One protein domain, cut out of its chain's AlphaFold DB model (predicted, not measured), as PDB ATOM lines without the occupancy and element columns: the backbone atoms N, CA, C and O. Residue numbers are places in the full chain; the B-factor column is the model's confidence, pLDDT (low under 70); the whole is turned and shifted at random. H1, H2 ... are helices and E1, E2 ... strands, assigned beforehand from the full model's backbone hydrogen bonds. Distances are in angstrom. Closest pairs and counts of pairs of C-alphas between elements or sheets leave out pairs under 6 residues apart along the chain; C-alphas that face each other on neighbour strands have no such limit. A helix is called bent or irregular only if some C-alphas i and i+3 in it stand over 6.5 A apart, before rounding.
ATOM      1  N   LYS A 132      -2.041 -10.336  39.074       64.00
ATOM      2  CA  LYS A 132      -3.385  -9.872  38.722       64.00
ATOM      3  C   LYS A 132      -4.182  -9.406  39.946       64.00
ATOM      4  O   LYS A 132      -4.694  -8.301  39.928       64.00
ATOM      5  N   GLY A 133      -4.254 -10.197  41.018       67.38
ATOM      6  CA  GLY A 133      -5.008  -9.833  42.223       67.38
ATOM      7  C   GLY A 133      -4.384  -8.663  42.989       67.38
ATOM      8  O   GLY A 133      -5.095  -7.795  43.482       67.38
ATOM      9  N   VAL A 134      -3.049  -8.599  43.043       72.19
ATOM     10  CA  VAL A 134      -2.331  -7.435  43.584       72.19
ATOM     11  C   VAL A 134      -2.581  -6.205  42.714       72.19
ATOM     12  O   VAL A 134      -2.904  -5.153  43.254       72.19
ATOM     13  N   ALA A 135      -2.504  -6.333  41.384       71.50
ATOM     14  CA  ALA A 135      -2.829  -5.245  40.466       71.50
ATOM     15  C   ALA A 135      -4.276  -4.779  40.655       71.50
ATOM     16  O   ALA A 135      -4.494  -3.594  40.834       71.50
ATOM     17  N   GLU A 136      -5.260  -5.674  40.721       72.94
ATOM     18  CA  GLU A 136      -6.666  -5.314  40.950       72.94
ATOM     19  C   GLU A 136      -6.875  -4.552  42.268       72.94
ATOM     20  O   GLU A 136      -7.622  -3.573  42.301       72.94
ATOM     21  N   VAL A 137      -6.199  -4.946  43.352       76.69
ATOM     22  CA  VAL A 137      -6.266  -4.228  44.638       76.69
ATOM     23  C   VAL A 137      -5.577  -2.867  44.553       76.69
ATOM     24  O   VAL A 137      -6.147  -1.872  44.996       76.69
ATOM     25  N   LEU A 138      -4.384  -2.793  43.965       77.00
ATOM     26  CA  LEU A 138      -3.666  -1.529  43.794       77.00
ATOM     27  C   LEU A 138      -4.456  -0.560  42.914       77.00
ATOM     28  O   LEU A 138      -4.661   0.586  43.304       77.00
ATOM     29  N   LEU A 139      -5.003  -1.040  41.796       78.38
ATOM     30  CA  LEU A 139      -5.902  -0.275  40.937       78.38
ATOM     31  C   LEU A 139      -7.123   0.226  41.709       78.38
ATOM     32  O   LEU A 139      -7.585   1.339  41.466       78.38
ATOM     33  N   ARG A 140      -7.623  -0.548  42.683       77.38
ATOM     34  CA  ARG A 140      -8.725  -0.110  43.547       77.38
ATOM     35  C   ARG A 140      -8.367   1.007  44.520       77.38
ATOM     36  O   ARG A 140      -9.249   1.795  44.865       77.38
ATOM     37  N   LEU A 141      -7.115   1.070  44.951       83.25
ATOM     38  CA  LEU A 141      -6.609   2.077  45.884       83.25
ATOM     39  C   LEU A 141      -6.095   3.335  45.174       83.25
ATOM     40  O   LEU A 141      -5.972   4.385  45.798       83.25
ATOM     41  N   MET A 142      -5.807   3.242  43.878       80.44
ATOM     42  CA  MET A 142      -5.351   4.371  43.078       80.44
ATOM     43  C   MET A 142      -6.473   5.402  42.847       80.44
ATOM     44  O   MET A 142      -7.634   5.016  42.624       80.44
ATOM     45  N   PRO A 143      -6.135   6.709  42.869       78.00
ATOM     46  CA  PRO A 143      -7.071   7.769  42.511       78.00
ATOM     47  C   PRO A 143      -7.462   7.662  41.028       78.00
ATOM     48  O   PRO A 143      -6.783   6.972  40.268       78.00
ATOM     49  N   PRO A 144      -8.543   8.325  40.587       77.00
ATOM     50  CA  PRO A 144      -8.840   8.460  39.166       77.00
ATOM     51  C   PRO A 144      -7.654   9.101  38.438       77.00
ATOM     52  O   PRO A 144      -7.154  10.137  38.873       77.00
ATOM     53  N   LEU A 145      -7.206   8.476  37.351       73.56
ATOM     54  CA  LEU A 145      -6.105   8.957  36.520       73.56
ATOM     55  C   LEU A 145      -6.552   9.003  35.058       73.56
ATOM     56  O   LEU A 145      -7.346   8.164  34.632       73.56
ATOM     57  N   GLU A 146      -6.002   9.946  34.296       76.69
ATOM     58  CA  GLU A 146      -5.979   9.878  32.833       76.69
ATOM     59  C   GLU A 146      -4.792   9.021  32.405       76.69
ATOM     60  O   GLU A 146      -3.649   9.281  32.789       76.69
ATOM     61  N   ILE A 147      -5.064   7.961  31.650       75.94
ATOM     62  CA  ILE A 147      -4.071   6.948  31.307       75.94
ATOM     63  C   ILE A 147      -4.046   6.778  29.794       75.94
ATOM     64  O   ILE A 147      -5.074   6.530  29.175       75.94
ATOM     65  N   ALA A 148      -2.856   6.863  29.200       77.50
ATOM     66  CA  ALA A 148      -2.633   6.536  27.798       77.50
ATOM     67  C   ALA A 148      -1.798   5.254  27.687       77.50
ATOM     68  O   ALA A 148      -0.631   5.227  28.082       77.50
ATOM     69  N   ASP A 149      -2.388   4.189  27.146       73.00
ATOM     70  CA  ASP A 149      -1.677   2.975  26.752       73.00
ATOM     71  C   ASP A 149      -1.121   3.141  25.334       73.00
ATOM     72  O   ASP A 149      -1.847   3.062  24.344       73.00
ATOM     73  N   LEU A 150       0.191   3.347  25.237       69.50
ATOM     74  CA  LEU A 150       0.899   3.511  23.965       69.50
ATOM     75  C   LEU A 150       1.214   2.173  23.263       69.50
ATOM     76  O   LEU A 150       1.788   2.186  22.177       69.50
ATOM     77  N   GLY A 151       0.824   1.025  23.835       59.97
ATOM     78  CA  GLY A 151       0.866  -0.275  23.156       59.97
ATOM     79  C   GLY A 151       2.146  -1.094  23.345       59.97
ATOM     80  O   GLY A 151       2.498  -1.882  22.473       59.97
ATOM     81  N   ALA A 152       2.834  -0.969  24.482       56.31
ATOM     82  CA  ALA A 152       4.088  -1.689  24.751       56.31
ATOM     83  C   ALA A 152       3.916  -3.157  25.226       56.31
ATOM     84  O   ALA A 152       4.878  -3.764  25.699       56.31
ATOM     85  N   GLY A 153       2.715  -3.744  25.139       60.22
ATOM     86  CA  GLY A 153       2.448  -5.093  25.650       60.22
ATOM     87  C   GLY A 153       1.190  -5.762  25.094       60.22
ATOM     88  O   GLY A 153       0.510  -5.237  24.218       60.22
ATOM     89  N   GLU A 154       0.855  -6.935  25.638       59.12
ATOM     90  CA  GLU A 154      -0.250  -7.795  25.171       59.12
ATOM     91  C   GLU A 154      -1.662  -7.234  25.463       59.12
ATOM     92  O   GLU A 154      -2.665  -7.820  25.062       59.12
ATOM     93  N   GLY A 155      -1.769  -6.084  26.139       60.91
ATOM     94  CA  GLY A 155      -3.043  -5.416  26.443       60.91
ATOM     95  C   GLY A 155      -3.731  -5.878  27.733       60.91
ATOM     96  O   GLY A 155      -4.749  -5.311  28.114       60.91
ATOM     97  N   THR A 156      -3.170  -6.846  28.462       66.44
ATOM     98  CA  THR A 156      -3.744  -7.375  29.717       66.44
ATOM     99  C   THR A 156      -3.909  -6.307  30.802       66.44
ATOM    100  O   THR A 156      -4.935  -6.252  31.476       66.44
ATOM    101  N   LEU A 157      -2.918  -5.422  30.965       69.94
ATOM    102  CA  LEU A 157      -3.008  -4.307  31.911       69.94
ATOM    103  C   LEU A 157      -4.067  -3.291  31.467       69.94
ATOM    104  O   LEU A 157      -4.865  -2.847  32.285       69.94
ATOM    105  N   ALA A 158      -4.119  -2.982  30.171       72.69
ATOM    106  CA  ALA A 158      -5.123  -2.087  29.610       72.69
ATOM    107  C   ALA A 158      -6.546  -2.620  29.830       72.69
ATOM    108  O   ALA A 158      -7.422  -1.860  30.218       72.69
ATOM    109  N   GLN A 159      -6.766  -3.932  29.698       69.88
ATOM    110  CA  GLN A 159      -8.054  -4.562  30.008       69.88
ATOM    111  C   GLN A 159      -8.444  -4.424  31.485       69.88
ATOM    112  O   GLN A 159      -9.609  -4.184  31.788       69.88
ATOM    113  N   LEU A 160      -7.492  -4.564  32.412       74.62
ATOM    114  CA  LEU A 160      -7.752  -4.382  33.845       74.62
ATOM    115  C   LEU A 160      -8.066  -2.922  34.189       74.62
ATOM    116  O   LEU A 160      -8.962  -2.654  34.987       74.62
ATOM    117  N   LEU A 161      -7.355  -1.982  33.568       75.56
ATOM    118  CA  LEU A 161      -7.585  -0.548  33.729       75.56
ATOM    119  C   LEU A 161      -8.942  -0.121  33.139       75.56
ATOM    120  O   LEU A 161      -9.661   0.660  33.763       75.56
ATOM    121  N   ALA A 162      -9.326  -0.688  31.992       72.75
ATOM    122  CA  ALA A 162     -10.584  -0.415  31.297       72.75
ATOM    123  C   ALA A 162     -11.815  -0.683  32.166       72.75
ATOM    124  O   ALA A 162     -12.804   0.036  32.080       72.75
ATOM    125  N   GLN A 163     -11.748  -1.695  33.036       71.75
ATOM    126  CA  GLN A 163     -12.852  -2.051  33.931       71.75
ATOM    127  C   GLN A 163     -13.185  -0.959  34.953       71.75
ATOM    128  O   GLN A 163     -14.271  -0.976  35.527       71.75
ATOM    129  N   ARG A 164     -12.251  -0.038  35.221       70.19
ATOM    130  CA  ARG A 164     -12.401   1.005  36.244       70.19
ATOM    131  C   ARG A 164     -12.367   2.419  35.674       70.19
ATOM    132  O   ARG A 164     -13.009   3.299  36.236       70.19
ATOM    133  N   TRP A 165     -11.617   2.636  34.598       74.12
ATOM    134  CA  TRP A 165     -11.379   3.957  34.020       74.12
ATOM    135  C   TRP A 165     -11.618   3.967  32.512       74.12
ATOM    136  O   TRP A 165     -10.851   4.582  31.782       74.12
ATOM    137  N   SER A 166     -12.672   3.294  32.040       66.56
ATOM    138  CA  SER A 166     -13.054   3.272  30.620       66.56
ATOM    139  C   SER A 166     -13.092   4.662  29.987       66.56
ATOM    140  O   SER A 166     -12.659   4.824  28.852       66.56
ATOM    141  N   ASP A 167     -13.547   5.657  30.746       69.12
ATOM    142  CA  ASP A 167     -13.772   7.019  30.256       69.12
ATOM    143  C   ASP A 167     -12.482   7.856  30.217       69.12
ATOM    144  O   ASP A 167     -12.425   8.876  29.538       69.12
ATOM    145  N   ASN A 168     -11.433   7.404  30.914       68.06
ATOM    146  CA  ASN A 168     -10.151   8.102  31.055       68.06
ATOM    147  C   ASN A 168      -8.964   7.265  30.547       68.06
ATOM    148  O   ASN A 168      -7.806   7.602  30.816       68.06
ATOM    149  N   LEU A 169      -9.237   6.153  29.862       69.31
ATOM    150  CA  LEU A 169      -8.230   5.244  29.332       69.31
ATOM    151  C   LEU A 169      -8.196   5.330  27.809       69.31
ATOM    152  O   LEU A 169      -9.119   4.912  27.113       69.31
ATOM    153  N   TYR A 170      -7.087   5.848  27.301       72.44
ATOM    154  CA  TYR A 170      -6.824   6.020  25.883       72.44
ATOM    155  C   TYR A 170      -5.924   4.883  25.404       72.44
ATOM    156  O   TYR A 170      -4.840   4.683  25.947       72.44
ATOM    157  N   TYR A 171      -6.352   4.136  24.388       72.50
ATOM    158  CA  TYR A 171      -5.589   3.007  23.849       72.50
ATOM    159  C   TYR A 171      -4.988   3.362  22.494       72.50
ATOM    160  O   TYR A 171      -5.673   3.874  21.609       72.50
ATOM    161  N   GLY A 172      -3.720   3.020  22.297       67.38
ATOM    162  CA  GLY A 172      -3.091   3.039  20.988       67.38
ATOM    163  C   GLY A 172      -3.616   1.911  20.097       67.38
ATOM    164  O   GLY A 172      -3.829   0.784  20.547       67.38
ATOM    165  N   MET A 173      -3.728   2.186  18.797       63.25
ATOM    166  CA  MET A 173      -4.149   1.216  17.770       63.25
ATOM    167  C   MET A 173      -3.195   0.019  17.601       63.25
ATOM    168  O   MET A 173      -3.477  -0.889  16.826       63.25
ATOM    169  N   GLN A 174      -2.055   0.008  18.294       60.25
ATOM    170  CA  GLN A 174      -1.066  -1.068  18.210       60.25
ATOM    171  C   GLN A 174      -1.271  -2.160  19.272       60.25
ATOM    172  O   GLN A 174      -0.771  -3.275  19.109       60.25
ATOM    173  N   SER A 175      -2.049  -1.897  20.329       63.91
ATOM    174  CA  SER A 175      -2.346  -2.919  21.338       63.91
ATOM    175  C   SER A 175      -3.401  -3.918  20.829       63.91
ATOM    176  O   SER A 175      -4.258  -3.562  20.014       63.91
ATOM    177  N   PRO A 176      -3.384  -5.192  21.274       62.41
ATOM    178  CA  PRO A 176      -4.417  -6.165  20.906       62.41
ATOM    179  C   PRO A 176      -5.838  -5.716  21.275       62.41
ATOM    180  O   PRO A 176      -6.762  -5.901  20.487       62.41
ATOM    181  N   LEU A 177      -6.006  -5.068  22.435       64.12
ATOM    182  CA  LEU A 177      -7.290  -4.511  22.867       64.12
ATOM    183  C   LEU A 177      -7.712  -3.309  22.008       64.12
ATOM    184  O   LEU A 177      -8.862  -3.253  21.582       64.12
ATOM    185  N   GLY A 178      -6.791  -2.384  21.717       67.12
ATOM    186  CA  GLY A 178      -7.057  -1.229  20.856       67.12
ATOM    187  C   GLY A 178      -7.480  -1.651  19.449       67.12
ATOM    188  O   GLY A 178      -8.451  -1.123  18.913       67.12
ATOM    189  N   ARG A 179      -6.832  -2.682  18.886       67.56
ATOM    190  CA  ARG A 179      -7.245  -3.288  17.609       67.56
ATOM    191  C   ARG A 179      -8.616  -3.943  17.689       67.56
ATOM    192  O   ARG A 179      -9.432  -3.712  16.808       67.56
ATOM    193  N   ALA A 180      -8.889  -4.730  18.730       68.38
ATOM    194  CA  ALA A 180     -10.185  -5.387  18.896       68.38
ATOM    195  C   ALA A 180     -11.341  -4.377  19.019       68.38
ATOM    196  O   ALA A 180     -12.377  -4.554  18.382       68.38
ATOM    197  N   LEU A 181     -11.147  -3.295  19.782       68.56
ATOM    198  CA  LEU A 181     -12.122  -2.207  19.907       68.56
ATOM    199  C   LEU A 181     -12.288  -1.431  18.600       68.56
ATOM    200  O   LEU A 181     -13.417  -1.147  18.208       68.56
ATOM    201  N   GLY A 182     -11.189  -1.146  17.897       68.19
ATOM    202  CA  GLY A 182     -11.247  -0.561  16.561       68.19
ATOM    203  C   GLY A 182     -12.059  -1.436  15.605       68.19
ATOM    204  O   GLY A 182     -12.945  -0.935  14.924       68.19
ATOM    205  N   LEU A 183     -11.817  -2.750  15.591       70.00
ATOM    206  CA  LEU A 183     -12.494  -3.672  14.673       70.00
ATOM    207  C   LEU A 183     -13.989  -3.715  14.978       70.00
ATOM    208  O   LEU A 183     -14.802  -3.647  14.062       70.00
ATOM    209  N   ALA A 184     -14.347  -3.760  16.264       69.00
ATOM    210  CA  ALA A 184     -15.733  -3.678  16.702       69.00
ATOM    211  C   ALA A 184     -16.390  -2.356  16.282       69.00
ATOM    212  O   ALA A 184     -17.515  -2.375  15.796       69.00
ATOM    213  N   TYR A 185     -15.694  -1.223  16.418       74.19
ATOM    214  CA  TYR A 185     -16.203   0.085  16.011       74.19
ATOM    215  C   TYR A 185     -16.450   0.161  14.500       74.19
ATOM    216  O   TYR A 185     -17.569   0.439  14.074       74.19
ATOM    217  N   PHE A 186     -15.435  -0.138  13.686       71.81
ATOM    218  CA  PHE A 186     -15.548  -0.059  12.230       71.81
ATOM    219  C   PHE A 186     -16.556  -1.074  11.673       71.81
ATOM    220  O   PHE A 186     -17.330  -0.744  10.778       71.81
ATOM    221  N   ALA A 187     -16.632  -2.282  12.241       64.56
ATOM    222  CA  ALA A 187     -17.641  -3.261  11.846       64.56
ATOM    223  C   ALA A 187     -19.064  -2.842  12.256       64.56
ATOM    224  O   ALA A 187     -19.994  -3.019  11.474       64.56
ATOM    225  N   ALA A 188     -19.250  -2.292  13.462       72.62
ATOM    226  CA  ALA A 188     -20.576  -1.955  13.983       72.62
ATOM    227  C   ALA A 188     -21.139  -0.635  13.435       72.62
ATOM    228  O   ALA A 188     -22.351  -0.525  13.266       72.62
ATOM    229  N   PHE A 189     -20.284   0.358  13.176       72.06
ATOM    230  CA  PHE A 189     -20.716   1.716  12.829       72.06
ATOM    231  C   PHE A 189     -20.357   2.137  11.402       72.06
ATOM    232  O   PHE A 189     -21.107   2.907  10.810       72.06
ATOM    233  N   GLU A 190     -19.266   1.621  10.828       77.62
ATOM    234  CA  GLU A 190     -18.868   1.940   9.446       77.62
ATOM    235  C   GLU A 190     -19.178   0.812   8.450       77.62
ATOM    236  O   GLU A 190     -19.084   1.010   7.242       77.62
ATOM    237  N   GLY A 191     -19.581  -0.368   8.940       79.12
ATOM    238  CA  GLY A 191     -19.834  -1.545   8.107       79.12
ATOM    239  C   GLY A 191     -18.581  -2.073   7.398       79.12
ATOM    240  O   GLY A 191     -18.697  -2.773   6.394       79.12
ATOM    241  N   ASP A 192     -17.391  -1.738   7.902       79.44
ATOM    242  CA  ASP A 192     -16.108  -1.967   7.234       79.44
ATOM    243  C   ASP A 192     -15.101  -2.660   8.170       79.44
ATOM    244  O   ASP A 192     -14.288  -2.006   8.822       79.44
ATOM    245  N   PRO A 193     -15.106  -3.999   8.251       72.06
ATOM    246  CA  PRO A 193     -14.239  -4.741   9.168       72.06
ATOM    247  C   PRO A 193     -12.733  -4.525   8.936       72.06
ATOM    248  O   PRO A 193     -11.948  -4.694   9.866       72.06
ATOM    249  N   ASP A 194     -12.319  -4.125   7.730       75.56
ATOM    250  CA  ASP A 194     -10.909  -3.895   7.381       75.56
ATOM    251  C   ASP A 194     -10.445  -2.448   7.623       75.56
ATOM    252  O   ASP A 194      -9.258  -2.136   7.463       75.56
ATOM    253  N   GLY A 195     -11.352  -1.554   8.036       74.56
ATOM    254  CA  GLY A 195     -11.072  -0.134   8.258       74.56
ATOM    255  C   GLY A 195      -9.925   0.115   9.244       74.56
ATOM    256  O   GLY A 195      -9.090   0.994   9.020       74.56
ATOM    257  N   VAL A 196      -9.795  -0.732  10.272       71.56
ATOM    258  CA  VAL A 196      -8.706  -0.658  11.266       71.56
ATOM    259  C   VAL A 196      -7.334  -0.850  10.646       71.56
ATOM    260  O   VAL A 196      -6.412  -0.109  10.980       71.56
ATOM    261  N   ASN A 197      -7.180  -1.832   9.753       73.81
ATOM    262  CA  ASN A 197      -5.887  -2.136   9.144       73.81
ATOM    263  C   ASN A 197      -5.435  -0.973   8.252       73.81
ATOM    264  O   ASN A 197      -4.299  -0.520   8.362       73.81
ATOM    265  N   ARG A 198      -6.354  -0.395   7.469       79.06
ATOM    266  CA  ARG A 198      -6.070   0.802   6.659       79.06
ATOM    267  C   ARG A 198      -5.770   2.034   7.508       79.06
ATOM    268  O   ARG A 198      -4.898   2.829   7.164       79.06
ATOM    269  N   ALA A 199      -6.484   2.219   8.615       71.31
ATOM    270  CA  ALA A 199      -6.208   3.306   9.546       71.31
ATOM    271  C   ALA A 199      -4.832   3.133  10.214       71.31
ATOM    272  O   ALA A 199      -4.095   4.108  10.352       71.31
ATOM    273  N   LEU A 200      -4.443   1.902  10.555       66.12
ATOM    274  CA  LEU A 200      -3.117   1.590  11.084       66.12
ATOM    275  C   LEU A 200      -2.015   1.861  10.052       66.12
ATOM    276  O   LEU A 200      -1.032   2.510  10.391       66.12
ATOM    277  N   GLU A 201      -2.193   1.444   8.797       73.12
ATOM    278  CA  GLU A 201      -1.262   1.741   7.698       73.12
ATOM    279  C   GLU A 201      -1.060   3.251   7.518       73.12
ATOM    280  O   GLU A 201       0.073   3.720   7.416       73.12
ATOM    281  N   ARG A 202      -2.148   4.032   7.562       73.62
ATOM    282  CA  ARG A 202      -2.083   5.503   7.507       73.62
ATOM    283  C   ARG A 202      -1.336   6.093   8.700       73.62
ATOM    284  O   ARG A 202      -0.527   6.991   8.503       73.62
ATOM    285  N   LEU A 203      -1.581   5.592   9.913       67.31
ATOM    286  CA  LEU A 203      -0.877   6.036  11.122       67.31
ATOM    287  C   LEU A 203       0.615   5.680  11.082       67.31
ATOM    288  O   LEU A 203       1.442   6.474  11.511       67.31
ATOM    289  N   MET A 204       0.969   4.506  10.557       65.50
ATOM    290  CA  MET A 204       2.362   4.080  10.392       65.50
ATOM    291  C   MET A 204       3.097   4.878   9.309       65.50
ATOM    292  O   MET A 204       4.320   4.975   9.358       65.50
ATOM    293  N   ALA A 205       2.365   5.463   8.358       74.56
ATOM    294  CA  ALA A 205       2.907   6.362   7.346       74.56
ATOM    295  C   ALA A 205       3.127   7.803   7.852       74.56
ATOM    296  O   ALA A 205       3.698   8.613   7.122       74.56
ATOM    297  N   ILE A 206       2.695   8.136   9.078       77.12
ATOM    298  CA  ILE A 206       2.904   9.462   9.676       77.12
ATOM    299  C   ILE A 206       4.394   9.675   9.935       77.12
ATOM    300  O   ILE A 206       5.049   8.891  10.626       77.12
ATOM    301  N   THR A 207       4.922  10.781   9.422       78.44
ATOM    302  CA  THR A 207       6.322  11.159   9.612       78.44
ATOM    303  C   THR A 207       6.509  12.051  10.846       78.44
ATOM    304  O   THR A 207       5.562  12.695  11.311       78.44
ATOM    305  N   PRO A 208       7.737  12.161  11.384       68.06
ATOM    306  CA  PRO A 208       8.039  13.107  12.460       68.06
ATOM    307  C   PRO A 208       7.662  14.564  12.138       68.06
ATOM    308  O   PRO A 208       7.206  15.286  13.027       68.06
ATOM    309  N   ASP A 209       7.791  14.983  10.876       76.62
ATOM    310  CA  ASP A 209       7.440  16.335  10.423       76.62
ATOM    311  C   ASP A 209       5.920  16.566  10.441       76.62
ATOM    312  O   ASP A 209       5.453  17.652  10.791       76.62
ATOM    313  N   ASP A 210       5.124  15.538  10.128       76.38
ATOM    314  CA  ASP A 210       3.661  15.580  10.253       76.38
ATOM    315  C   ASP A 210       3.232  15.784  11.708       76.38
ATOM    316  O   ASP A 210       2.370  16.618  11.999       76.38
ATOM    317  N   VAL A 211       3.883  15.073  12.634       69.81
ATOM    318  CA  VAL A 211       3.642  15.224  14.074       69.81
ATOM    319  C   VAL A 211       4.026  16.627  14.538       69.81
ATOM    320  O   VAL A 211       3.244  17.269  15.238       69.81
ATOM    321  N   GLN A 212       5.189  17.145  14.128       66.94
ATOM    322  CA  GLN A 212       5.605  18.506  14.480       66.94
ATOM    323  C   GLN A 212       4.622  19.562  13.963       66.94
ATOM    324  O   GLN A 212       4.256  20.461  14.725       66.94
ATOM    325  N   ARG A 213       4.138  19.432  12.720       77.81
ATOM    326  CA  ARG A 213       3.112  20.325  12.156       77.81
ATOM    327  C   ARG A 213       1.811  20.279  12.957       77.81
ATOM    328  O   ARG A 213       1.288  21.331  13.315       77.81
ATOM    329  N   ALA A 214       1.321  19.089  13.303       73.44
ATOM    330  CA  ALA A 214       0.103  18.938  14.098       73.44
ATOM    331  C   ALA A 214       0.255  19.520  15.517       73.44
ATOM    332  O   ALA A 214      -0.626  20.232  16.000       73.44
ATOM    333  N   VAL A 215       1.396  19.287  16.175       64.88
ATOM    334  CA  VAL A 215       1.701  19.852  17.500       64.88
ATOM    335  C   VAL A 215       1.756  21.380  17.445       64.88
ATOM    336  O   VAL A 215       1.217  22.043  18.332       64.88
ATOM    337  N   GLN A 216       2.377  21.958  16.414       72.12
ATOM    338  CA  GLN A 216       2.396  23.409  16.218       72.12
ATOM    339  C   GLN A 216       1.003  23.965  15.927       72.12
ATOM    340  O   GLN A 216       0.658  25.023  16.434       72.12
ATOM    341  N   GLN A 217       0.173  23.261  15.163       76.44
ATOM    342  CA  GLN A 217      -1.162  23.736  14.815       76.44
ATOM    343  C   GLN A 217      -2.141  23.671  15.996       76.44
ATOM    344  O   GLN A 217      -2.885  24.622  16.220       76.44
ATOM    345  N   TYR A 218      -2.124  22.589  16.778       66.38
ATOM    346  CA  TYR A 218      -3.186  22.301  17.752       66.38
ATOM    347  C   TYR A 218      -2.748  22.361  19.221       66.38
ATOM    348  O   TYR A 218      -3.599  22.465  20.099       66.38
ATOM    349  N   LEU A 219      -1.443  22.310  19.511       62.41
ATOM    350  CA  LEU A 219      -0.906  22.205  20.878       62.41
ATOM    351  C   LEU A 219       0.100  23.323  21.224       62.41
ATOM    352  O   LEU A 219       0.910  23.165  22.142       62.41
ATOM    353  N   HIS A 220       0.085  24.445  20.494       62.25
ATOM    354  CA  HIS A 220       1.023  25.564  20.676       62.25
ATOM    355  C   HIS A 220       0.673  26.513  21.836       62.25
ATOM    356  O   HIS A 220       1.523  27.301  22.245       62.25
TER     357      HIS A 220
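This is residues 132 to 220 of the 240 residues of the protein "Metalloregulator ArsR/SmtB family transcription factor" of Armatimonadetes bacterium (UniProt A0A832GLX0). From its first residue, the printed part is a loose string of helices: H1 at one end, then a tiny sheet of two parallel strands, E1 and E2, near the middle with H2 packed on it, then H3 and H4 as a V, and last H5, which sticks out free of the rest. The strands are short, and few contacts join the helices. There are 89 residues printed, with five named helices and two named strands in the order H1 E1 H2 E2 H3 H4 H5; the class is mostly helix. The whole is loose, with a radius of gyration of the C-alphas of 15.6 A and spans of 41 by 36 by 22 A.

Find C-alpha 132 at (-3.385, -9.872, 38.722); from there H1, residues 132 to 141, runs 14.3 A. Strand E1 is residues 147 to 149. H2, residues 156 to 168, spans 16.8 A and is irregular: C-alphas 164 and 167 are 8.6 A apart. E2, residues 169 to 171, follows directly. H3, residues 176 to 190, begins with C-alpha 176 at (-4.417, -6.165, 20.906) and is the longest helix, 20.1 A. H4, residues 195 to 204, runs 14.2 A, and H5, residues 208 to 218, runs 15.4 A to C-alpha 218 at (-3.186, 22.301, 17.752).

Look first at E1 and E2, parallel neighbours at 18 degrees; N 149 and O 170, and N 170 and O 147, are within hydrogen-bond range, each pair at 2.8 A. E1, H2 and E2 form a strand-helix-strand unit, two parallel neighbour strands with a helix between them in the chain, and its crossover is right-handed. The closest C-alphas of H2 and E2, those of Ala 162 and Leu 169, are 6.4 A apart. H1 is close to H2 but not clearly touching, with the C-alphas of Glu 136 and Leu 160 closest at 7.2 A; they run the same way at a shallow tilt of 22 degrees. On E2, Tyr 171 comes closest to H3, its C-alpha 5.4 A from that of Gly 178. H3 and H4 touch, closest at the C-alphas of Gly 182 and Val 196, 5.9 A, and run opposite ways at a steep tilt of 54 degrees. H4 and H5 are apart. Every O i to N i+4 pair is within hydrogen-bond range in H1, H3, H4 and H5; in H2, 5 of 9 are.

The two C-alphas farthest apart, those of Gly 133 and Gln 217, are 43.5 A apart. Residues 205 to 220, of which 208 to 218 belong to H5, stand free. The printed part has no cut, and no link is long. The mean pLDDT of the printed part is 70.9, with 38 residues under 70, among them residues 150 to 157 and 172 to 182.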